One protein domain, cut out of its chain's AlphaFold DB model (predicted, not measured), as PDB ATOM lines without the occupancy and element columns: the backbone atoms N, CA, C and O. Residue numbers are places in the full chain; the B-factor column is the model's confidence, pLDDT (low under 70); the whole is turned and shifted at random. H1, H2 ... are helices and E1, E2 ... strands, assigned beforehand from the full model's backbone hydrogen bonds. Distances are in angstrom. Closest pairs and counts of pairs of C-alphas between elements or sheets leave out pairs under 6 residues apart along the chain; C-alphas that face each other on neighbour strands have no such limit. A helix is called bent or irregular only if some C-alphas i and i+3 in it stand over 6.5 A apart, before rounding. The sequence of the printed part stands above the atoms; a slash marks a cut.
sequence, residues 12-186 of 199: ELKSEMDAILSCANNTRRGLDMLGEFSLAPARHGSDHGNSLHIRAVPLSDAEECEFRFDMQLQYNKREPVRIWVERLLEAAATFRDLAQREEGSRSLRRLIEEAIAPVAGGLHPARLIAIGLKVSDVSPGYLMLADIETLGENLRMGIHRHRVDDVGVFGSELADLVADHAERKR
ATOM      1  N   GLU A  12     155.247 225.549  89.433       74.38
ATOM      2  CA  GLU A  12     155.906 224.409  88.797       74.38
ATOM      3  C   GLU A  12     156.207 223.296  89.800       74.38
ATOM      4  O   GLU A  12     155.905 222.132  89.543       74.38
ATOM      5  N   LEU A  13     156.739 223.659  90.969       76.94
ATOM      6  CA  LEU A  13     157.000 222.726  92.059       76.94
ATOM      7  C   LEU A  13     155.697 222.097  92.563       76.94
ATOM      8  O   LEU A  13     155.649 220.901  92.830       76.94
ATOM      9  N   LYS A  14     154.612 222.874  92.640       80.38
ATOM     10  CA  LYS A  14     153.284 222.362  92.989       80.38
ATOM     11  C   LYS A  14     152.800 221.328  91.971       80.38
ATOM     12  O   LYS A  14     152.373 220.248  92.365       80.38
ATOM     13  N   SER A  15     152.923 221.622  90.675       83.56
ATOM     14  CA  SER A  15     152.555 220.676  89.616       83.56
ATOM     15  C   SER A  15     153.406 219.403  89.653       83.56
ATOM     16  O   SER A  15     152.894 218.315  89.394       83.56
ATOM     17  N   GLU A  16     154.697 219.524  89.960       85.81
ATOM     18  CA  GLU A  16     155.594 218.380  90.133       85.81
ATOM     19  C   GLU A  16     155.180 217.527  91.341       85.81
ATOM     20  O   GLU A  16     155.127 216.300  91.243       85.81
ATOM     21  N   MET A  17     154.811 218.165  92.458       87.44
ATOM     22  CA  MET A  17     154.338 217.483  93.669       87.44
ATOM     23  C   MET A  17     153.050 216.720  93.419       87.44
ATOM     24  O   MET A  17     152.955 215.544  93.774       87.44
ATOM     25  N   ASP A  18     152.086 217.353  92.757       89.69
ATOM     26  CA  ASP A  18     150.823 216.715  92.405       89.69
ATOM     27  C   ASP A  18     151.062 215.501  91.487       89.69
ATOM     28  O   ASP A  18     150.446 214.447  91.670       89.69
ATOM     29  N   ALA A  19     152.016 215.597  90.551       90.19
ATOM     30  CA  ALA A  19     152.399 214.486  89.683       90.19
ATOM     31  C   ALA A  19     153.065 213.334  90.452       90.19
ATOM     32  O   ALA A  19     152.713 212.174  90.223       90.19
ATOM     33  N   ILE A  20     153.985 213.627  91.378       91.19
ATOM     34  CA  ILE A  20     154.651 212.617  92.215       91.19
ATOM     35  C   ILE A  20     153.628 211.898  93.096       91.19
ATOM     36  O   ILE A  20     153.576 210.667  93.083       91.19
ATOM     37  N   LEU A  21     152.781 212.642  93.813       93.75
ATOM     38  CA  LEU A  21     151.765 212.070  94.698       93.75
ATOM     39  C   LEU A  21     150.746 211.236  93.920       93.75
ATOM     40  O   LEU A  21     150.441 210.116  94.324       93.75
ATOM     41  N   SER A  22     150.264 211.738  92.781       94.75
ATOM     42  CA  SER A  22     149.340 211.002  91.914       94.75
ATOM     43  C   SER A  22     149.964 209.703  91.396       94.75
ATOM     44  O   SER A  22     149.381 208.627  91.544       94.75
ATOM     45  N   CYS A  23     151.185 209.759  90.851       93.94
ATOM     46  CA  CYS A  23     151.886 208.570  90.360       93.94
ATOM     47  C   CYS A  23     152.136 207.548  91.477       93.94
ATOM     48  O   CYS A  23     151.854 206.362  91.294       93.94
ATOM     49  N   ALA A  24     152.631 207.996  92.632       93.44
ATOM     50  CA  ALA A  24     152.903 207.128  93.771       93.44
ATOM     51  C   ALA A  24     151.619 206.467  94.286       93.44
ATOM     52  O   ALA A  24     151.584 205.245  94.428       93.44
ATOM     53  N   ASN A  25     150.540 207.233  94.474       94.75
ATOM     54  CA  ASN A  25     149.261 206.701  94.952       94.75
ATOM     55  C   ASN A  25     148.613 205.719  93.968       94.75
ATOM     56  O   ASN A  25     148.029 204.729  94.401       94.75
ATOM     57  N   ASN A  26     148.775 205.918  92.659       92.88
ATOM     58  CA  ASN A  26     148.302 204.963  91.651       92.88
ATOM     59  C   ASN A  26     149.146 203.675  91.595       92.88
ATOM     60  O   ASN A  26     148.668 202.632  91.143       92.88
ATOM     61  N   THR A  27     150.397 203.730  92.060       90.75
ATOM     62  CA  THR A  27     151.374 202.634  91.941       90.75
ATOM     63  C   THR A  27     151.585 201.867  93.255       90.75
ATOM     64  O   THR A  27     152.222 200.817  93.238       90.75
ATOM     65  N   ARG A  28     151.016 202.326  94.383       85.69
ATOM     66  CA  ARG A  28     151.280 201.870  95.773       85.69
ATOM     67  C   ARG A  28     150.871 200.429  96.152       85.69
ATOM     68  O   ARG A  28     150.469 200.163  97.284       85.69
ATOM     69  N   ARG A  29     150.953 199.462  95.240       83.31
ATOM     70  CA  ARG A  29     150.576 198.061  95.491       83.31
ATOM     71  C   ARG A  29     151.409 197.452  96.627       83.31
ATOM     72  O   ARG A  29     152.630 197.533  96.611       83.31
ATOM     73  N   GLY A  30     150.737 196.793  97.574       79.62
ATOM     74  CA  GLY A  30     151.385 196.116  98.705       79.62
ATOM     75  C   GLY A  30     151.772 197.028  99.876       79.62
ATOM     76  O   GLY A  30     152.536 196.591 100.732       79.62
ATOM     77  N   LEU A  31     151.279 198.271  99.909       84.88
ATOM     78  CA  LEU A  31     151.388 199.208 101.038       84.88
ATOM     79  C   LEU A  31     150.026 199.364 101.734       84.88
ATOM     80  O   LEU A  31     149.521 200.469 101.919       84.88
ATOM     81  N   ASP A  32     149.395 198.238 102.044       83.56
ATOM     82  CA  ASP A  32     148.036 198.118 102.572       83.56
ATOM     83  C   ASP A  32     147.873 198.627 104.008       83.56
ATOM     84  O   ASP A  32     146.764 198.971 104.395       83.56
ATOM     85  N   MET A  33     148.957 198.751 104.773       79.81
ATOM     86  CA  MET A  33     148.924 199.359 106.109       79.81
ATOM     87  C   MET A  33     148.975 200.895 106.090       79.81
ATOM     88  O   MET A  33     148.652 201.546 107.080       79.81
ATOM     89  N   LEU A  34     149.344 201.496 104.954       84.69
ATOM     90  CA  LEU A  34     149.481 202.942 104.802       84.69
ATOM     91  C   LEU A  34     148.286 203.542 104.054       84.69
ATOM     92  O   LEU A  34     147.791 203.004 103.058       84.69
ATOM     93  N   GLY A  35     147.842 204.706 104.519       87.94
ATOM     94  CA  GLY A  35     146.925 205.577 103.801       87.94
ATOM     95  C   GLY A  35     147.554 206.182 102.549       87.94
ATOM     96  O   GLY A  35     148.679 205.866 102.160       87.94
ATOM     97  N   GLU A  36     146.807 207.061 101.890       92.38
ATOM     98  CA  GLU A  36     147.317 207.764 100.714       92.38
ATOM     99  C   GLU A  36     148.450 208.725 101.083       92.38
ATOM    100  O   GLU A  36     148.426 209.398 102.120       92.38
ATOM    101  N   PHE A  37     149.436 208.812 100.191       92.38
ATOM    102  CA  PHE A  37     150.493 209.801 100.294       92.38
ATOM    103  C   PHE A  37     149.909 211.197 100.103       92.38
ATOM    104  O   PHE A  37     149.184 211.460  99.142       92.38
ATOM    105  N   SER A  38     150.260 212.103 101.007       90.38
ATOM    106  CA  SER A  38     149.852 213.506 100.972       90.38
ATOM    107  C   SER A  38     150.998 214.409 101.418       90.38
ATOM    108  O   SER A  38     151.942 213.954 102.063       90.38
ATOM    109  N   LEU A  39     150.930 215.701 101.090       84.75
ATOM    110  CA  LEU A  39     151.854 216.667 101.678       84.75
ATOM    111  C   LEU A  39     151.561 216.794 103.168       84.75
ATOM    112  O   LEU A  39     150.424 217.033 103.589       84.75
ATOM    113  N   ALA A  40     152.600 216.652 103.974       77.19
ATOM    114  CA  ALA A  40     152.485 216.959 105.374       77.19
ATOM    115  C   ALA A  40     152.373 218.470 105.583       77.19
ATOM    116  O   ALA A  40     153.079 219.236 104.921       77.19
ATOM    117  N   PRO A  41     151.536 218.921 106.533       70.94
ATOM    118  CA  PRO A  41     151.582 220.310 106.949       70.94
ATOM    119  C   PRO A  41     152.981 220.608 107.494       70.94
ATOM    120  O   PRO A  41     153.540 219.798 108.241       70.94
ATOM    121  N   ALA A  42     153.534 221.764 107.121       64.81
ATOM    122  CA  ALA A  42     154.776 222.252 107.703       64.81
ATOM    123  C   ALA A  42     154.588 222.398 109.216       64.81
ATOM    124  O   ALA A  42     153.598 222.968 109.685       64.81
ATOM    125  N   ARG A  43     155.509 221.810 109.974       56.62
ATOM    126  CA  ARG A  43     155.370 221.588 111.417       56.62
ATOM    127  C   ARG A  43     156.495 222.253 112.211       56.62
ATOM    128  O   ARG A  43     156.322 222.511 113.401       56.62
ATOM    129  N   HIS A  44     157.601 222.596 111.552       55.91
ATOM    130  CA  HIS A  44     158.702 223.380 112.099       55.91
ATOM    131  C   HIS A  44     159.187 224.444 111.099       55.91
ATOM    132  O   HIS A  44     159.113 224.255 109.888       55.91
ATOM    133  N   GLY A  45     159.748 225.555 111.591       53.34
ATOM    134  CA  GLY A  45     160.269 226.638 110.742       53.34
ATOM    135  C   GLY A  45     161.342 226.194 109.733       53.34
ATOM    136  O   GLY A  45     161.474 226.787 108.667       53.34
ATOM    137  N   SER A  46     162.075 225.119 110.039       52.69
ATOM    138  CA  SER A  46     163.062 224.507 109.135       52.69
ATOM    139  C   SER A  46     162.443 223.724 107.976       52.69
ATOM    140  O   SER A  46     163.112 223.543 106.960       52.69
ATOM    141  N   ASP A  47     161.181 223.297 108.095       53.16
ATOM    142  CA  ASP A  47     160.445 222.606 107.023       53.16
ATOM    143  C   ASP A  47     160.160 223.549 105.843       53.16
ATOM    144  O   ASP A  47     159.792 223.111 104.761       53.16
ATOM    145  N   HIS A  48     160.335 224.859 106.032       53.66
ATOM    146  CA  HIS A  48     160.141 225.861 104.987       53.66
ATOM    147  C   HIS A  48     161.408 226.152 104.169       53.66
ATOM    148  O   HIS A  48     161.332 226.882 103.186       53.66
ATOM    149  N   GLY A  49     162.575 225.633 104.573       56.88
ATOM    150  CA  GLY A  49     163.862 226.068 104.021       56.88
ATOM    151  C   GLY A  49     164.297 225.323 102.760       56.88
ATOM    152  O   GLY A  49     164.581 225.951 101.748       56.88
ATOM    153  N   ASN A  50     164.380 223.988 102.825       63.41
ATOM    154  CA  ASN A  50     165.064 223.185 101.799       63.41
ATOM    155  C   ASN A  50     164.386 221.843 101.473       63.41
ATOM    156  O   ASN A  50     164.883 221.102 100.627       63.41
ATOM    157  N   SER A  51     163.276 221.493 102.126       69.75
ATOM    158  CA  SER A  51     162.611 220.206 101.907       69.75
ATOM    159  C   SER A  51     161.112 220.273 102.143       69.75
ATOM    160  O   SER A  51     160.668 220.922 103.081       69.75
ATOM    161  N   LEU A  52     160.348 219.550 101.331       77.56
ATOM    162  CA  LEU A  52     158.948 219.226 101.587       77.56
ATOM    163  C   LEU A  52     158.856 217.840 102.220       77.56
ATOM    164  O   LEU A  52     159.711 216.984 102.001       77.56
ATOM    165  N   HIS A  53     157.789 217.608 102.977       79.00
ATOM    166  CA  HIS A  53     157.549 216.320 103.616       79.00
ATOM    167  C   HIS A  53     156.307 215.674 103.023       79.00
ATOM    168  O   HIS A  53     155.223 216.257 103.040       79.00
ATOM    169  N   ILE A  54     156.465 214.453 102.529       85.12
ATOM    170  CA  ILE A  54     155.355 213.586 102.143       85.12
ATOM    171  C   ILE A  54     155.033 212.699 103.347       85.12
ATOM    172  O   ILE A  54     155.939 212.223 104.032       85.12
ATOM    173  N   ARG A  55     153.745 212.494 103.627       85.38
ATOM    174  CA  ARG A  55     153.254 211.633 104.706       85.38
ATOM    175  C   ARG A  55     152.306 210.561 104.206       85.38
ATOM    176  O   ARG A  55     151.585 210.798 103.241       85.38
ATOM    177  N   ALA A  56     152.230 209.454 104.937       87.38
ATOM    178  CA  ALA A  56     151.103 208.530 104.888       87.38
ATOM    179  C   ALA A  56     150.705 208.138 106.316       87.38
ATOM    180  O   ALA A  56     151.529 207.661 107.094       87.38
ATOM    181  N   VAL A  57     149.442 208.377 106.666       83.25
ATOM    182  CA  VAL A  57     148.884 207.981 107.968       83.25
ATOM    183  C   VAL A  57     148.595 206.484 107.928       83.25
ATOM    184  O   VAL A  57     148.055 206.040 106.913       83.25
ATOM    185  N   PRO A  58     148.927 205.701 108.966       78.19
ATOM    186  CA  PRO A  58     148.545 204.296 109.009       78.19
ATOM    187  C   PRO A  58     147.021 204.150 108.932       78.19
ATOM    188  O   PRO A  58     146.276 204.989 109.437       78.19
ATOM    189  N   LEU A  59     146.543 203.084 108.287       80.69
ATOM    190  CA  LEU A  59     145.106 202.789 108.200       80.69
ATOM    191  C   LEU A  59     144.536 202.219 109.504       80.69
ATOM    192  O   LEU A  59     143.318 202.175 109.671       80.69
ATOM    193  N   SER A  60     145.408 201.767 110.403       71.88
ATOM    194  CA  SER A  60     145.050 201.216 111.702       71.88
ATOM    195  C   SER A  60     145.560 202.114 112.821       71.88
ATOM    196  O   SER A  60     146.754 202.413 112.894       71.88
ATOM    197  N   ASP A  61     144.669 202.458 113.749       60.91
ATOM    198  CA  ASP A  61     145.015 203.191 114.971       60.91
ATOM    199  C   ASP A  61     146.013 202.421 115.851       60.91
ATOM    200  O   ASP A  61     146.694 203.025 116.668       60.91
ATOM    201  N   ALA A  62     146.140 201.097 115.683       55.44
ATOM    202  CA  ALA A  62     147.071 200.277 116.458       55.44
ATOM    203  C   ALA A  62     148.548 200.519 116.099       55.44
ATOM    204  O   ALA A  62     149.432 200.203 116.897       55.44
ATOM    205  N   GLU A  63     148.822 201.052 114.907       59.56
ATOM    206  CA  GLU A  63     150.187 201.236 114.412       59.56
ATOM    207  C   GLU A  63     150.785 202.583 114.834       59.56
ATOM    208  O   GLU A  63     152.007 202.681 114.900       59.56
ATOM    209  N   GLU A  64     149.940 203.572 115.177       62.72
ATOM    210  CA  GLU A  64     150.210 204.918 115.747       62.72
ATOM    211  C   GLU A  64     151.305 205.778 115.077       62.72
ATOM    212  O   GLU A  64     151.422 206.970 115.361       62.72
ATOM    213  N   CYS A  65     152.087 205.222 114.155       69.75
ATOM    214  CA  CYS A  65     153.264 205.828 113.562       69.75
ATOM    215  C   CYS A  65     152.964 206.225 112.121       69.75
ATOM    216  O   CYS A  65     152.807 205.391 111.232       69.75
ATOM    217  N   GLU A  66     152.907 207.528 111.883       77.69
ATOM    218  CA  GLU A  66     152.794 208.090 110.544       77.69
ATOM    219  C   GLU A  66     154.115 207.959 109.779       77.69
ATOM    220  O   GLU A  66     155.156 208.393 110.275       77.69
ATOM    221  N   PHE A  67     154.057 207.435 108.552       81.00
ATOM    222  CA  PHE A  67     155.191 207.426 107.631       81.00
ATOM    223  C   PHE A  67     155.513 208.847 107.168       81.00
ATOM    224  O   PHE A  67     154.614 209.593 106.761       81.00
ATOM    225  N   ARG A  68     156.802 209.199 107.155       81.00
ATOM    226  CA  ARG A  68     157.317 210.458 106.597       81.00
ATOM    227  C   ARG A  68     158.476 210.245 105.635       81.00
ATOM    228  O   ARG A  68     159.382 209.459 105.897       81.00
ATOM    229  N   PHE A  69     158.464 211.025 104.562       81.12
ATOM    230  CA  PHE A  69     159.511 211.071 103.555       81.12
ATOM    231  C   PHE A  69     159.931 212.517 103.288       81.12
ATOM    232  O   PHE A  69     159.098 213.369 102.971       81.12
ATOM    233  N   ASP A  70     161.233 212.775 103.397       79.00
ATOM    234  CA  ASP A  70     161.833 214.083 103.143       79.00
ATOM    235  C   ASP A  70     162.203 214.217 101.669       79.00
ATOM    236  O   ASP A  70     163.165 213.607 101.198       79.00
ATOM    237  N   MET A  71     161.505 215.093 100.957       79.81
ATOM    238  CA  MET A  71     161.843 215.466  99.594       79.81
ATOM    239  C   MET A  71     162.617 216.784  99.584       79.81
ATOM    240  O   MET A  71     162.101 217.822  99.987       79.81
ATOM    241  N   GLN A  72     163.863 216.761  99.117       76.62
ATOM    242  CA  GLN A  72     164.677 217.974  99.000       76.62
ATOM    243  C   GLN A  72     164.195 218.838  97.831       76.62
ATOM    244  O   GLN A  72     164.001 218.345  96.721       76.62
ATOM    245  N   LEU A  73     164.056 220.139  98.073       71.44
ATOM    246  CA  LEU A  73     163.723 221.115  97.045       71.44
ATOM    247  C   LEU A  73     164.961 221.392  96.192       71.44
ATOM    248  O   LEU A  73     165.932 221.993  96.652       71.44
ATOM    249  N   GLN A  74     164.943 220.943  94.939       67.62
ATOM    250  CA  GLN A  74     166.040 221.146  93.998       67.62
ATOM    251  C   GLN A  74     165.655 222.200  92.958       67.62
ATOM    252  O   GLN A  74     165.003 221.902  91.965       67.62
ATOM    253  N   TYR A  75     166.091 223.442  93.159       64.06
ATOM    254  CA  TYR A  75     165.763 224.542  92.239       64.06
ATOM    255  C   TYR A  75     166.594 224.531  90.942       64.06
ATOM    256  O   TYR A  75     166.118 224.989  89.911       64.06
ATOM    257  N   ASN A  76     167.810 223.969  90.966       57.03
ATOM    258  CA  ASN A  76     168.766 224.071  89.848       57.03
ATOM    259  C   ASN A  76     169.041 222.750  89.107       57.03
ATOM    260  O   ASN A  76     169.630 222.763  88.029       57.03
ATOM    261  N   LYS A  77     168.676 221.605  89.691       68.19
ATOM    262  CA  LYS A  77     168.877 220.264  89.118       68.19
ATOM    263  C   LYS A  77     167.724 219.367  89.552       68.19
ATOM    264  O   LYS A  77     167.906 218.561  90.451       68.19
ATOM    265  N   ARG A  78     166.539 219.576  88.974       73.19
ATOM    266  CA  ARG A  78     165.355 218.772  89.297       73.19
ATOM    267  C   ARG A  78     165.560 217.337  88.814       73.19
ATOM    268  O   ARG A  78     165.786 217.109  87.625       73.19
ATOM    269  N   GLU A  79     165.499 216.389  89.739       80.75
ATOM    270  CA  GLU A  79     165.389 214.968  89.408       80.75
ATOM    271  C   GLU A  79     164.058 214.680  88.687       80.75
ATOM    272  O   GLU A  79     163.048 215.334  88.957       80.75
ATOM    273  N   PRO A  80     163.999 213.688  87.785       85.69
ATOM    274  CA  PRO A  80     162.742 213.287  87.167       85.69
ATOM    275  C   PRO A  80     161.720 212.786  88.200       85.69
ATOM    276  O   PRO A  80     162.066 212.002  89.084       85.69
ATOM    277  N   VAL A  81     160.434 213.113  88.004       87.38
ATOM    278  CA  VAL A  81     159.289 212.637  88.822       87.38
ATOM    279  C   VAL A  81     159.372 211.142  89.140       87.38
ATOM    280  O   VAL A  81     159.148 210.726  90.274       87.38
ATOM    281  N   ARG A  82     159.738 210.323  88.148       88.88
ATOM    282  CA  ARG A  82     159.869 208.869  88.299       88.88
ATOM    283  C   ARG A  82     160.854 208.470  89.405       88.88
ATOM    284  O   ARG A  82     160.553 207.550  90.155       88.88
ATOM    285  N   ILE A  83     161.990 209.159  89.518       87.19
ATOM    286  CA  ILE A  83     163.018 208.863  90.525       87.19
ATOM    287  C   ILE A  83     162.476 209.142  91.929       87.19
ATOM    288  O   ILE A  83     162.664 208.334  92.837       87.19
ATOM    289  N   TRP A  84     161.744 210.245  92.105       86.56
ATOM    290  CA  TRP A  84     161.089 210.556  93.377       86.56
ATOM    291  C   TRP A  84     160.021 209.532  93.756       86.56
ATOM    292  O   TRP A  84     159.964 209.118  94.911       86.56
ATOM    293  N   VAL A  85     159.215 209.084  92.790       89.88
ATOM    294  CA  VAL A  85     158.205 208.039  93.015       89.88
ATOM    295  C   VAL A  85     158.858 206.720  93.437       89.88
ATOM    296  O   VAL A  85     158.408 206.112  94.403       89.88
ATOM    297  N   GLU A  86     159.927 206.292  92.758       88.81
ATOM    298  CA  GLU A  86     160.662 205.065  93.099       88.81
ATOM    299  C   GLU A  86     161.225 205.132  94.530       88.81
ATOM    300  O   GLU A  86     160.954 204.239  95.333       88.81
ATOM    301  N   ARG A  87     161.896 206.234  94.894       86.69
ATOM    302  CA  ARG A  87     162.444 206.447  96.249       86.69
ATOM    303  C   ARG A  87     161.361 206.483  97.329       86.69
ATOM    304  O   ARG A  87     161.544 205.916  98.405       86.69
ATOM    305  N   LEU A  88     160.238 207.151  97.059       87.62
ATOM    306  CA  LEU A  88     159.109 207.236  97.988       87.62
ATOM    307  C   LEU A  88     158.508 205.850  98.256       87.62
ATOM    308  O   LEU A  88     158.264 205.498  99.410       87.62
ATOM    309  N   LEU A  89     158.287 205.057  97.203       89.12
ATOM    310  CA  LEU A  89     157.729 203.710  97.322       89.12
ATOM    311  C   LEU A  89     158.695 202.746  98.024       89.12
ATOM    312  O   LEU A  89     158.251 201.949  98.846       89.12
ATOM    313  N   GLU A  90     160.000 202.839  97.755       86.44
ATOM    314  CA  GLU A  90     161.032 202.044  98.439       86.44
ATOM    315  C   GLU A  90     161.111 202.378  99.936       86.44
ATOM    316  O   GLU A  90     161.136 201.478 100.781       86.44
ATOM    317  N   ALA A  91     161.067 203.666 100.288       83.00
ATOM    318  CA  ALA A  91     161.031 204.102 101.680       83.00
ATOM    319  C   ALA A  91     159.760 203.612 102.393       83.00
ATOM    320  O   ALA A  91     159.833 203.125 103.521       83.00
ATOM    321  N   ALA A  92     158.603 203.688 101.731       85.06
ATOM    322  CA  ALA A  92     157.337 203.217 102.286       85.06
ATOM    323  C   ALA A  92     157.290 201.686 102.446       85.06
ATOM    324  O   ALA A  92     156.774 201.189 103.445       85.06
ATOM    325  N   ALA A  93     157.864 200.929 101.506       84.44
ATOM    326  CA  ALA A  93     157.998 199.477 101.622       84.44
ATOM    327  C   ALA A  93     158.936 199.088 102.773       84.44
ATOM    328  O   ALA A  93     158.621 198.191 103.550       84.44
ATOM    329  N   THR A  94     160.043 199.813 102.938       79.06
ATOM    330  CA  THR A  94     160.957 199.620 104.070       79.06
ATOM    331  C   THR A  94     160.266 199.922 105.401       79.06
ATOM    332  O   THR A  94     160.409 199.161 106.358       79.06
ATOM    333  N   PHE A  95     159.468 200.993 105.456       78.31
ATOM    334  CA  PHE A  95     158.664 201.332 106.631       78.31
ATOM    335  C   PHE A  95     157.675 200.216 106.968       78.31
ATOM    336  O   PHE A  95     157.604 199.788 108.118       78.31
ATOM    337  N   ARG A  96     156.972 199.693 105.956       79.69
ATOM    338  CA  ARG A  96     156.069 198.548 106.102       79.69
ATOM    339  C   ARG A  96     156.800 197.338 106.677       79.69
ATOM    340  O   ARG A  96     156.335 196.746 107.645       79.69
ATOM    341  N   ASP A  97     157.952 196.985 106.118       77.12
ATOM    342  CA  ASP A  97     158.726 195.826 106.566       77.12
ATOM    343  C   ASP A  97     159.237 195.997 108.004       77.12
ATOM    344  O   ASP A  97     159.272 195.029 108.764       77.12
ATOM    345  N   LEU A  98     159.602 197.217 108.407       70.62
ATOM    346  CA  LEU A  98     159.959 197.536 109.790       70.62
ATOM    347  C   LEU A  98     158.751 197.403 110.728       70.62
ATOM    348  O   LEU A  98     158.874 196.816 111.802       70.62
ATOM    349  N   ALA A  99     157.589 197.907 110.312       67.38
ATOM    350  CA  ALA A  99     156.360 197.863 111.095       67.38
ATOM    351  C   ALA A  99     155.802 196.432 111.241       67.38
ATOM    352  O   ALA A  99     155.303 196.077 112.308       67.38
ATOM    353  N   GLN A 100     155.954 195.585 110.216       69.19
ATOM    354  CA  GLN A 100     155.562 194.169 110.247       69.19
ATOM    355  C   GLN A 100     156.497 193.291 111.088       69.19
ATOM    356  O   GLN A 100     156.093 192.223 111.556       69.19
ATOM    357  N   ARG A 101     157.745 193.715 111.317       64.25
ATOM    358  CA  ARG A 101     158.631 193.052 112.279       64.25
ATOM    359  C   ARG A 101     158.135 193.383 113.681       64.25
ATOM    360  O   ARG A 101     158.537 194.386 114.263       64.25
ATOM    361  N   GLU A 102     157.276 192.520 114.225       58.41
ATOM    362  CA  GLU A 102     156.637 192.718 115.533       58.41
ATOM    363  C   GLU A 102     157.616 193.132 116.640       58.41
ATOM    364  O   GLU A 102     157.261 193.930 117.500       58.41
ATOM    365  N   GLU A 103     158.834 192.586 116.645       64.94
ATOM    366  CA  GLU A 103     159.864 192.906 117.635       64.94
ATOM    367  C   GLU A 103     160.451 194.310 117.436       64.94
ATOM    368  O   GLU A 103     160.647 195.033 118.411       64.94
ATOM    369  N   GLY A 104     160.665 194.736 116.187       62.12
ATOM    370  CA  GLY A 104     161.175 196.068 115.853       62.12
ATOM    371  C   GLY A 104     160.146 197.159 116.133       62.12
ATOM    372  O   GLY A 104     160.457 198.138 116.805       62.12
ATOM    373  N   SER A 105     158.900 196.941 115.704       61.81
ATOM    374  CA  SER A 105     157.782 197.853 115.961       61.81
ATOM    375  C   SER A 105     157.474 197.978 117.458       61.81
ATOM    376  O   SER A 105     157.406 199.090 117.983       61.81
ATOM    377  N   ARG A 106     157.397 196.855 118.194       65.31
ATOM    378  CA  ARG A 106     157.199 196.883 119.655       65.31
ATOM    379  C   ARG A 106     158.362 197.535 120.393       65.31
ATOM    380  O   ARG A 106     158.112 198.278 121.334       65.31
ATOM    381  N   SER A 107     159.606 197.277 119.988       67.69
ATOM    382  CA  SER A 107     160.780 197.891 120.627       67.69
ATOM    383  C   SER A 107     160.812 199.397 120.395       67.69
ATOM    384  O   SER A 107     161.010 200.150 121.340       67.69
ATOM    385  N   LEU A 108     160.544 199.843 119.167       66.19
ATOM    386  CA  LEU A 108     160.493 201.257 118.812       66.19
ATOM    387  C   LEU A 108     159.370 201.973 119.571       66.19
ATOM    388  O   LEU A 108     159.621 202.965 120.251       66.19
ATOM    389  N   ARG A 109     158.157 201.409 119.547       68.44
ATOM    390  CA  ARG A 109     157.008 201.920 120.301       68.44
ATOM    391  C   ARG A 109     157.297 201.995 121.798       68.44
ATOM    392  O   ARG A 109     157.061 203.031 122.405       68.44
ATOM    393  N   ARG A 110     157.859 200.936 122.383       72.31
ATOM    394  CA  ARG A 110     158.215 200.897 123.804       72.31
ATOM    395  C   ARG A 110     159.273 201.940 124.163       72.31
ATOM    396  O   ARG A 110     159.105 202.626 125.161       72.31
ATOM    397  N   LEU A 111     160.324 202.091 123.353       69.81
ATOM    398  CA  LEU A 111     161.348 203.125 123.549       69.81
ATOM    399  C   LEU A 111     160.732 204.528 123.524       69.81
ATOM    400  O   LEU A 111     161.070 205.371 124.351       69.81
ATOM    401  N   ILE A 112     159.794 204.762 122.604       68.50
ATOM    402  CA  ILE A 112     159.065 206.026 122.503       68.50
ATOM    403  C   ILE A 112     158.196 206.266 123.731       68.50
ATOM    404  O   ILE A 112     158.284 207.333 124.337       68.50
ATOM    405  N   GLU A 113     157.372 205.288 124.105       73.19
ATOM    406  CA  GLU A 113     156.488 205.366 125.267       73.19
ATOM    407  C   GLU A 113     157.289 205.600 126.557       73.19
ATOM    408  O   GLU A 113     156.934 206.481 127.338       73.19
ATOM    409  N   GLU A 114     158.399 204.881 126.755       72.06
ATOM    410  CA  GLU A 114     159.297 205.046 127.906       72.06
ATOM    411  C   GLU A 114     159.933 206.444 127.944       72.06
ATOM    412  O   GLU A 114     159.992 207.058 129.013       72.06
ATOM    413  N   ALA A 115     160.354 206.982 126.794       67.19
ATOM    414  CA  ALA A 115     160.948 208.313 126.713       67.19
ATOM    415  C   ALA A 115     159.935 209.433 126.988       67.19
ATOM    416  O   ALA A 115     160.268 210.384 127.692       67.19
ATOM    417  N   ILE A 116     158.703 209.345 126.464       69.12
ATOM    418  CA  ILE A 116     157.685 210.403 126.619       69.12
ATOM    419  C   ILE A 116     156.878 210.285 127.917       69.12
ATOM    420  O   ILE A 116     156.291 211.277 128.350       69.12
ATOM    421  N   ALA A 117     156.850 209.113 128.564       73.19
ATOM    422  CA  ALA A 117     156.090 208.868 129.792       73.19
ATOM    423  C   ALA A 117     156.247 209.956 130.880       73.19
ATOM    424  O   ALA A 117     155.227 210.356 131.450       73.19
ATOM    425  N   PRO A 118     157.449 210.513 131.155       66.44
ATOM    426  CA  PRO A 118     157.636 211.540 132.186       66.44
ATOM    427  C   PRO A 118     156.905 212.863 131.917       66.44
ATOM    428  O   PRO A 118     156.724 213.663 132.836       66.44
ATOM    429  N   VAL A 119     156.511 213.102 130.664       63.78
ATOM    430  CA  VAL A 119     155.864 214.330 130.184       63.78
ATOM    431  C   VAL A 119     154.559 214.042 129.439       63.78
ATOM    432  O   VAL A 119     154.016 214.932 128.796       63.78
ATOM    433  N   ALA A 120     154.042 212.813 129.496       64.69
ATOM    434  CA  ALA A 120     152.793 212.432 128.834       64.69
ATOM    435  C   ALA A 120     151.541 212.938 129.584       64.69
ATOM    436  O   ALA A 120     150.439 212.919 129.040       64.69
ATOM    437  N   GLY A 121     151.698 213.407 130.830       59.47
ATOM    438  CA  GLY A 121     150.634 213.978 131.662       59.47
ATOM    439  C   GLY A 121     150.833 215.467 131.971       59.47
ATOM    440  O   GLY A 121     151.950 215.976 131.970       59.47
ATOM    441  N   GLY A 122     149.740 216.175 132.281       60.12
ATOM    442  CA  GLY A 122     149.750 217.603 132.637       60.12
ATOM    443  C   GLY A 122     149.166 218.513 131.552       60.12
ATOM    444  O   GLY A 122     148.611 218.042 130.566       60.12
ATOM    445  N   LEU A 123     149.265 219.837 131.735       51.47
ATOM    446  CA  LEU A 123     148.686 220.824 130.803       51.47
ATOM    447  C   LEU A 123     149.357 220.844 129.411       51.47
ATOM    448  O   LEU A 123     148.811 221.434 128.479       51.47
ATOM    449  N   HIS A 124     150.530 220.220 129.267       59.06
ATOM    450  CA  HIS A 124     151.408 220.324 128.099       59.06
ATOM    451  C   HIS A 124     152.088 218.978 127.783       59.06
ATOM    452  O   HIS A 124     153.290 218.845 128.004       59.06
ATOM    453  N   PRO A 125     151.337 217.955 127.331       63.62
ATOM    454  CA  PRO A 125     151.910 216.634 127.128       63.62
ATOM    455  C   PRO A 125     152.803 216.582 125.881       63.62
ATOM    456  O   PRO A 125     152.469 217.183 124.854       63.62
ATOM    457  N   ALA A 126     153.914 215.841 125.950       64.69
ATOM    458  CA  ALA A 126     154.661 215.463 124.749       64.69
ATOM    459  C   ALA A 126     154.057 214.212 124.105       64.69
ATOM    460  O   ALA A 126     153.595 213.303 124.796       64.69
ATOM    461  N   ARG A 127     154.056 214.170 122.772       65.00
ATOM    462  CA  ARG A 127     153.501 213.083 121.966       65.00
ATOM    463  C   ARG A 127     154.380 212.855 120.745       65.00
ATOM    464  O   ARG A 127     154.752 213.809 120.064       65.00
ATOM    465  N   LEU A 128     154.680 211.599 120.435       66.00
ATOM    466  CA  LEU A 128     155.221 211.272 119.120       66.00
ATOM    467  C   LEU A 128     154.139 211.510 118.059       66.00
ATOM    468  O   LEU A 128     152.982 211.148 118.262       66.00
ATOM    469  N   ILE A 129     154.526 212.116 116.940       62.91
ATOM    470  CA  ILE A 129     153.629 212.408 115.820       62.91
ATOM    471  C   ILE A 129     153.918 211.528 114.611       62.91
ATOM    472  O   ILE A 129     152.984 211.113 113.931       62.91
ATOM    473  N   ALA A 130     155.188 211.284 114.298       63.81
ATOM    474  CA  ALA A 130     155.549 210.542 113.099       63.81
ATOM    475  C   ALA A 130     156.927 209.901 113.214       63.81
ATOM    476  O   ALA A 130     157.801 210.431 113.904       63.81
ATOM    477  N   ILE A 131     157.113 208.814 112.462       66.94
ATOM    478  CA  ILE A 131     158.419 208.218 112.201       66.94
ATOM    479  C   ILE A 131     158.659 208.251 110.693       66.94
ATOM    480  O   ILE A 131     157.966 207.600 109.912       66.94
ATOM    481  N   GLY A 132     159.635 209.038 110.263       63.38
ATOM    482  CA  GLY A 132     160.072 209.070 108.876       63.38
ATOM    483  C   GLY A 132     161.197 208.096 108.597       63.38
ATOM    484  O   GLY A 132     161.987 207.778 109.479       63.38
ATOM    485  N   LEU A 133     161.299 207.667 107.344       62.81
ATOM    486  CA  LEU A 133     162.485 206.999 106.828       62.81
ATOM    487  C   LEU A 133     163.065 207.850 105.709       62.81
ATOM    488  O   LEU A 133     162.401 208.159 104.720       62.81
ATOM    489  N   LYS A 134     164.332 208.218 105.860       60.59
ATOM    490  CA  LYS A 134     165.101 208.930 104.850       60.59
ATOM    491  C   LYS A 134     166.122 207.989 104.235       60.59
ATOM    492  O   LYS A 134     167.076 207.596 104.901       60.59
ATOM    493  N   VAL A 135     165.949 207.679 102.954       53.56
ATOM    494  CA  VAL A 135     166.969 206.988 102.156       53.56
ATOM    495  C   VAL A 135     168.184 207.913 102.055       53.56
ATOM    496  O   VAL A 135     168.055 209.078 101.669       53.56
ATOM    497  N   SER A 136     169.347 207.460 102.518       52.00
ATOM    498  CA  SER A 136     170.577 208.247 102.457       52.00
ATOM    499  C   SER A 136     171.249 208.071 101.096       52.00
ATOM    500  O   SER A 136     171.676 206.976 100.752       52.00
ATOM    501  N   ASP A 137     171.415 209.164 100.352       49.72
ATOM    502  CA  ASP A 137     172.108 209.152  99.054       49.72
ATOM    503  C   ASP A 137     173.647 209.012  99.192       49.72
ATOM    504  O   ASP A 137     174.353 208.898  98.193       49.72
ATOM    505  N   VAL A 138     174.189 209.061 100.421       47.34
ATOM    506  CA  VAL A 138     175.641 209.192 100.697       47.34
ATOM    507  C   VAL A 138     176.209 208.020 101.510       47.34
ATOM    508  O   VAL A 138     177.416 207.796 101.514       47.34
ATOM    509  N   SER A 139     175.359 207.248 102.185       38.25
ATOM    510  CA  SER A 139     175.762 206.065 102.953       38.25
ATOM    511  C   SER A 139     174.692 204.990 102.790       38.25
ATOM    512  O   SER A 139     173.517 205.345 102.869       38.25
ATOM    513  N   PRO A 140     175.045 203.712 102.566       40.72
ATOM    514  CA  PRO A 140     174.061 202.639 102.516       40.72
ATOM    515  C   PRO A 140     173.340 202.547 103.868       40.72
ATOM    516  O   PRO A 140     173.899 202.068 104.851       40.72
ATOM    517  N   GLY A 141     172.108 203.054 103.926       50.00
ATOM    518  CA  GLY A 141     171.299 203.062 105.140       50.00
ATOM    519  C   GLY A 141     170.068 203.964 105.049       50.00
ATOM    520  O   GLY A 141     170.026 204.933 104.284       50.00
ATOM    521  N   TYR A 142     169.065 203.641 105.861       54.78
ATOM    522  CA  TYR A 142     167.878 204.462 106.080       54.78
ATOM    523  C   TYR A 142     168.055 205.210 107.397       54.78
ATOM    524  O   TYR A 142     168.423 204.611 108.401       54.78
ATOM    525  N   LEU A 143     167.803 206.514 107.399       61.62
ATOM    526  CA  LEU A 143     167.808 207.317 108.616       61.62
ATOM    527  C   LEU A 143     166.378 207.435 109.120       61.62
ATOM    528  O   LEU A 143     165.492 207.836 108.366       61.62
ATOM    529  N   MET A 144     166.165 207.092 110.382       65.62
ATOM    530  CA  MET A 144     164.886 207.287 111.043       65.62
ATOM    531  C   MET A 144     164.758 208.752 111.435       65.62
ATOM    532  O   MET A 144     165.688 209.360 111.967       65.62
ATOM    533  N   LEU A 145     163.602 209.322 111.140       66.12
ATOM    534  CA  LEU A 145     163.193 210.637 111.596       66.12
ATOM    535  C   LEU A 145     162.132 210.425 112.659       66.12
ATOM    536  O   LEU A 145     161.227 209.638 112.425       66.12
ATOM    537  N   ALA A 146     162.186 211.137 113.774       66.25
ATOM    538  CA  ALA A 146     161.019 211.249 114.641       66.25
ATOM    539  C   ALA A 146     160.618 212.693 114.812       66.25
ATOM    540  O   ALA A 146     161.439 213.525 115.191       66.25
ATOM    541  N   ASP A 147     159.341 212.951 114.552       65.31
ATOM    542  CA  ASP A 147     158.701 214.212 114.873       65.31
ATOM    543  C   ASP A 147     158.020 214.038 116.241       65.31
ATOM    544  O   ASP A 147     156.988 213.369 116.339       65.31
ATOM    545  N   ILE A 148     158.579 214.627 117.302       65.00
ATOM    546  CA  ILE A 148     157.916 214.690 118.616       65.00
ATOM    547  C   ILE A 148     157.257 216.048 118.769       65.00
ATOM    548  O   ILE A 148     157.947 217.062 118.775       65.00
ATOM    549  N   GLU A 149     155.944 216.076 118.965       61.38
ATOM    550  CA  GLU A 149     155.223 217.273 119.377       61.38
ATOM    551  C   GLU A 149     155.297 217.443 120.889       61.38
ATOM    552  O   GLU A 149     154.851 216.605 121.665       61.38
ATOM    553  N   THR A 150     155.836 218.576 121.311       58.31
ATOM    554  CA  THR A 150     155.860 219.003 122.701       58.31
ATOM    555  C   THR A 150     154.939 220.221 122.841       58.31
ATOM    556  O   THR A 150     155.266 221.328 122.404       58.31
ATOM    557  N   LEU A 151     153.715 220.017 123.342       50.12
ATOM    558  CA  LEU A 151     152.682 221.062 123.350       50.12
ATOM    559  C   LEU A 151     153.038 222.199 124.333       50.12
ATOM    560  O   LEU A 151     153.560 221.966 125.415       50.12
ATOM    561  N   GLY A 152     152.755 223.459 123.984       44.06
ATOM    562  CA  GLY A 152     152.955 224.631 124.852       44.06
ATOM    563  C   GLY A 152     152.124 225.839 124.399       44.06
ATOM    564  O   GLY A 152     151.655 225.849 123.265       44.06
ATOM    565  N   GLU A 153     151.954 226.858 125.262       38.69
ATOM    566  CA  GLU A 153     151.015 228.003 125.097       38.69
ATOM    567  C   GLU A 153     151.048 228.753 123.746       38.69
ATOM    568  O   GLU A 153     150.076 229.415 123.392       38.69
ATOM    569  N   ASN A 154     152.102 228.603 122.942       42.19
ATOM    570  CA  ASN A 154     152.152 229.088 121.564       42.19
ATOM    571  C   ASN A 154     152.173 227.890 120.605       42.19
ATOM    572  O   ASN A 154     153.243 227.460 120.177       42.19
ATOM    573  N   LEU A 155     150.983 227.369 120.279       43.09
ATOM    574  CA  LEU A 155     150.690 226.208 119.413       43.09
ATOM    575  C   LEU A 155     151.136 226.372 117.941       43.09
ATOM    576  O   LEU A 155     150.359 226.188 117.007       43.09
ATOM    577  N   ARG A 156     152.386 226.768 117.708       42.69
ATOM    578  CA  ARG A 156     152.997 226.853 116.375       42.69
ATOM    579  C   ARG A 156     154.395 226.256 116.284       42.69
ATOM    580  O   ARG A 156     154.861 226.043 115.178       42.69
ATOM    581  N   MET A 157     155.075 226.023 117.406       50.62
ATOM    582  CA  MET A 157     156.490 225.642 117.426       50.62
ATOM    583  C   MET A 157     156.751 224.740 118.636       50.62
ATOM    584  O   MET A 157     157.017 225.228 119.732       50.62
ATOM    585  N   GLY A 158     156.632 223.428 118.450       50.12
ATOM    586  CA  GLY A 158     156.911 222.439 119.496       50.12
ATOM    587  C   GLY A 158     157.412 221.104 118.963       50.12
ATOM    588  O   GLY A 158     157.527 220.167 119.748       50.12
ATOM    589  N   ILE A 159     157.674 221.006 117.655       55.00
ATOM    590  CA  ILE A 159     158.091 219.765 117.011       55.00
ATOM    591  C   ILE A 159     159.599 219.742 116.887       55.00
ATOM    592  O   ILE A 159     160.187 220.606 116.239       55.00
ATOM    593  N   HIS A 160     160.204 218.751 117.525       61.59
ATOM    594  CA  HIS A 160     161.625 218.489 117.415       61.59
ATOM    595  C   HIS A 160     161.846 217.281 116.519       61.59
ATOM    596  O   HIS A 160     161.195 216.250 116.706       61.59
ATOM    597  N   ARG A 161     162.752 217.435 115.549       64.19
ATOM    598  CA  ARG A 161     163.097 216.396 114.582       64.19
ATOM    599  C   ARG A 161     164.490 215.864 114.863       64.19
ATOM    600  O   ARG A 161     165.468 216.588 114.690       64.19
ATOM    601  N   HIS A 162     164.562 214.589 115.220       65.38
ATOM    602  CA  HIS A 162     165.823 213.870 115.381       65.38
ATOM    603  C   HIS A 162     166.037 212.926 114.214       65.38
ATOM    604  O   HIS A 162     165.087 212.301 113.744       65.38
ATOM    605  N   ARG A 163     167.279 212.862 113.731       66.81
ATOM    606  CA  ARG A 163     167.687 212.000 112.626       66.81
ATOM    607  C   ARG A 163     168.737 211.037 113.143       66.81
ATOM    608  O   ARG A 163     169.843 211.473 113.440       66.81
ATOM    609  N   VAL A 164     168.397 209.756 113.183       64.75
ATOM    610  CA  VAL A 164     169.264 208.724 113.756       64.75
ATOM    611  C   VAL A 164     169.355 207.535 112.802       64.75
ATOM    612  O   VAL A 164     168.378 207.184 112.140       64.75
ATOM    613  N   ASP A 165     170.543 206.958 112.669       67.75
ATOM    614  CA  ASP A 165     170.828 205.771 111.851       67.75
ATOM    615  C   ASP A 165     170.651 204.451 112.619       67.75
ATOM    616  O   ASP A 165     170.471 203.406 111.998       67.75
ATOM    617  N   ASP A 166     170.646 204.504 113.952       66.81
ATOM    618  CA  ASP A 166     170.550 203.356 114.854       66.81
ATOM    619  C   ASP A 166     169.360 203.457 115.835       66.81
ATOM    620  O   ASP A 166     169.117 204.494 116.457       66.81
ATOM    621  N   VAL A 167     168.607 202.361 116.002       62.84
ATOM    622  CA  VAL A 167     167.413 202.299 116.879       62.84
ATOM    623  C   VAL A 167     167.775 202.446 118.364       62.84
ATOM    624  O   VAL A 167     166.999 203.006 119.139       62.84
ATOM    625  N   GLY A 168     168.942 201.955 118.782       62.78
ATOM    626  CA  GLY A 168     169.424 202.078 120.156       62.78
ATOM    627  C   GLY A 168     169.819 203.514 120.501       62.78
ATOM    628  O   GLY A 168     169.450 204.011 121.565       62.78
ATOM    629  N   VAL A 169     170.496 204.209 119.582       66.75
ATOM    630  CA  VAL A 169     170.805 205.646 119.720       66.75
ATOM    631  C   VAL A 169     169.519 206.475 119.721       66.75
ATOM    632  O   VAL A 169     169.377 207.403 120.519       66.75
ATOM    633  N   PHE A 170     168.546 206.086 118.893       66.00
ATOM    634  CA  PHE A 170     167.270 206.781 118.757       66.00
ATOM    635  C   PHE A 170     166.530 206.919 120.092       66.00
ATOM    636  O   PHE A 170     166.066 208.008 120.412       66.00
ATOM    637  N   GLY A 171     166.480 205.862 120.909       64.06
ATOM    638  CA  GLY A 171     165.839 205.919 122.227       64.06
ATOM    639  C   GLY A 171     166.512 206.893 123.205       64.06
ATOM    640  O   GLY A 171     165.818 207.598 123.937       64.06
ATOM    641  N   SER A 172     167.848 206.968 123.201       66.44
ATOM    642  CA  SER A 172     168.597 207.874 124.084       66.44
ATOM    643  C   SER A 172     168.372 209.339 123.713       66.44
ATOM    644  O   SER A 172     168.059 210.146 124.582       66.44
ATOM    645  N   GLU A 173     168.470 209.679 122.424       68.38
ATOM    646  CA  GLU A 173     168.261 211.062 121.974       68.38
ATOM    647  C   GLU A 173     166.821 211.533 122.202       68.38
ATOM    648  O   GLU A 173     166.578 212.689 122.550       68.38
ATOM    649  N   LEU A 174     165.854 210.624 122.045       67.56
ATOM    650  CA  LEU A 174     164.449 210.888 122.328       67.56
ATOM    651  C   LEU A 174     164.228 211.258 123.804       67.56
ATOM    652  O   LEU A 174     163.467 212.180 124.107       67.56
ATOM    653  N   ALA A 175     164.900 210.554 124.720       66.88
ATOM    654  CA  ALA A 175     164.824 210.813 126.154       66.88
ATOM    655  C   ALA A 175     165.468 212.157 126.533       66.88
ATOM    656  O   ALA A 175     164.870 212.921 127.298       66.88
ATOM    657  N   ASP A 176     166.631 212.477 125.959       67.69
ATOM    658  CA  ASP A 176     167.310 213.763 126.168       67.69
ATOM    659  C   ASP A 176     166.429 214.932 125.703       67.69
ATOM    660  O   ASP A 176     166.233 215.913 126.423       67.69
ATOM    661  N   LEU A 177     165.785 214.789 124.544       66.56
ATOM    662  CA  LEU A 177     164.876 215.796 124.007       66.56
ATOM    663  C   LEU A 177     163.658 216.057 124.906       66.56
ATOM    664  O   LEU A 177     163.207 217.198 125.077       66.56
ATOM    665  N   VAL A 178     163.088 214.985 125.456       67.06
ATOM    666  CA  VAL A 178     161.972 215.067 126.399       67.06
ATOM    667  C   VAL A 178     162.414 215.752 127.696       67.06
ATOM    668  O   VAL A 178     161.685 216.610 128.208       67.06
ATOM    669  N   ALA A 179     163.607 215.435 128.203       66.56
ATOM    670  CA  ALA A 179     164.175 216.071 129.387       66.56
ATOM    671  C   ALA A 179     164.381 217.583 129.179       66.56
ATOM    672  O   ALA A 179     163.921 218.382 130.003       66.56
ATOM    673  N   ASP A 180     164.944 217.984 128.036       66.12
ATOM    674  CA  ASP A 180     165.107 219.386 127.633       66.12
ATOM    675  C   ASP A 180     163.766 220.134 127.563       66.12
ATOM    676  O   ASP A 180     163.653 221.318 127.905       66.12
ATOM    677  N   HIS A 181     162.702 219.474 127.093       65.56
ATOM    678  CA  HIS A 181     161.366 220.065 127.112       65.56
ATOM    679  C   HIS A 181     160.856 220.271 128.544       65.56
ATOM    680  O   HIS A 181     160.366 221.359 128.871       65.56
ATOM    681  N   ALA A 182     160.984 219.255 129.397       64.38
ATOM    682  CA  ALA A 182     160.522 219.322 130.775       64.38
ATOM    683  C   ALA A 182     161.226 220.428 131.574       64.38
ATOM    684  O   ALA A 182     160.556 221.198 132.271       64.38
ATOM    685  N   GLU A 183     162.547 220.565 131.417       66.88
ATOM    686  CA  GLU A 183     163.334 221.622 132.054       66.88
ATOM    687  C   GLU A 183     162.866 223.011 131.602       66.88
ATOM    688  O   GLU A 183     162.509 223.851 132.439       66.88
ATOM    689  N   ARG A 184     162.759 223.242 130.284       63.78
ATOM    690  CA  ARG A 184     162.290 224.528 129.729       63.78
ATOM    691  C   ARG A 184     160.901 224.917 130.229       63.78
ATOM    692  O   ARG A 184     160.622 226.102 130.410       63.78
ATOM    693  N   LYS A 185     160.017 223.941 130.440       60.28
ATOM    694  CA  LYS A 185     158.652 224.171 130.927       60.28
ATOM    695  C   LYS A 185     158.525 224.154 132.446       60.28
ATOM    696  O   LYS A 185     157.428 224.389 132.949       60.28
ATOM    697  N   ARG A 186     159.619 223.913 133.181       64.88
ATOM    698  CA  ARG A 186     159.605 223.693 134.638       64.88
ATOM    699  C   ARG A 186     158.579 222.629 135.044       64.88
ATOM    700  O   ARG A 186     158.028 222.678 136.146       64.88
TER     701      ARG A 186
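This is residues 12 to 186 of the 199 residues of an uncharacterized protein of Sphingomonas sp. HMP9 (UniProt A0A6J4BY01). Look first for a five-stranded sheet, strongly twisted and curled like part of a barrel, with two long helices over it, H3 and H4, that meet in a nearly square corner. H5 packs beside H4 and over E4 and E5, while H1 packs on H3 at the other end of the domain. The printed part has 175 residues, of mixed class, with five named helices and five named strands in the order H1 H2 E1 E2 H3 H4 E3 E4 E5 H5. The sheet's order is E1 E2 E3 E4 E5, mixed; the whole is compact, with a radius of gyration of the C-alphas of 16.5 A and spans of 48 by 35 by 31 A.

Start at edge strand E1, residues 51 to 56, in an antiparallel hairpin with E2, residues 66 to 72; N 54 and O 69 are 2.9 A apart, within hydrogen-bond range. E2 is parallel to E3, residues 126 to 135, with N 133 and O 68 at 3.0 A. E3, E4, residues 142 to 150, and E5, residues 159 to 164, form a meander, each strand the antiparallel neighbour of the one before; look at N 132 and O 145, 2.8 A, and N 146 and O 162, 3.1 A. H3, residues 81 to 100, and H4, residues 102 to 119, join parallel neighbours E2 and E3 in a strand-helix-strand unit with a left-handed crossover. H3 lies over E2 and E3 at a height over the sheet of 8.8 A; its closest C-alpha pair with E3 is Ala 91 and Leu 133, 6.1 A. H3 and H4 touch only at the corner, and only just, with 3 pairs of C-alphas within 8 A, the closest Ala 99 and Ser 105, 5.1 A; they are about perpendicular, at 86 degrees. H5, residues 167 to 184, touches H4 at a shallow tilt of 15 degrees, the same way, closest at C-alphas 115 and 175, 4.6 A. H3 and H5 on one face of the sheet make two layers, helices over strands. H1, residues 12 to 27, touches residues 81 to 89 of H3 alone, closest at C-alphas 24 and 85, 5.4 A, and only grazes the sheet. H2, residues 45 to 48, is only just not on the sheet, with 4 pairs of C-alphas within 10 A. Every O i to N i+4 pair is within hydrogen-bond range in H1 and H3, 12 of 14 in H4 and 13 of 14 in H5; H2 is too short for one.

Find C-alpha 126 at (154.661, 215.463, 124.749); from there E3 runs 27.1 A, and E4 runs 25.1 A. H1 begins at C-alpha 12, (155.906, 224.409, 88.797), and runs 22.5 A; H3 runs 28.5 A. H4, 26.1 A, is irregular, with C-alphas 115 and 118 7.2 A apart. H5 runs 26.2 A to C-alpha 184 at (162.290, 224.528, 129.729).

The C-alphas of Pro 80 and Arg 186 are the two farthest apart, 48.7 A. The printed part has no cut, and its one long link is H1 to H2, 17 residues. The mean pLDDT of the printed part is 70.1; 103 residues are under 70, among them 118 to 186.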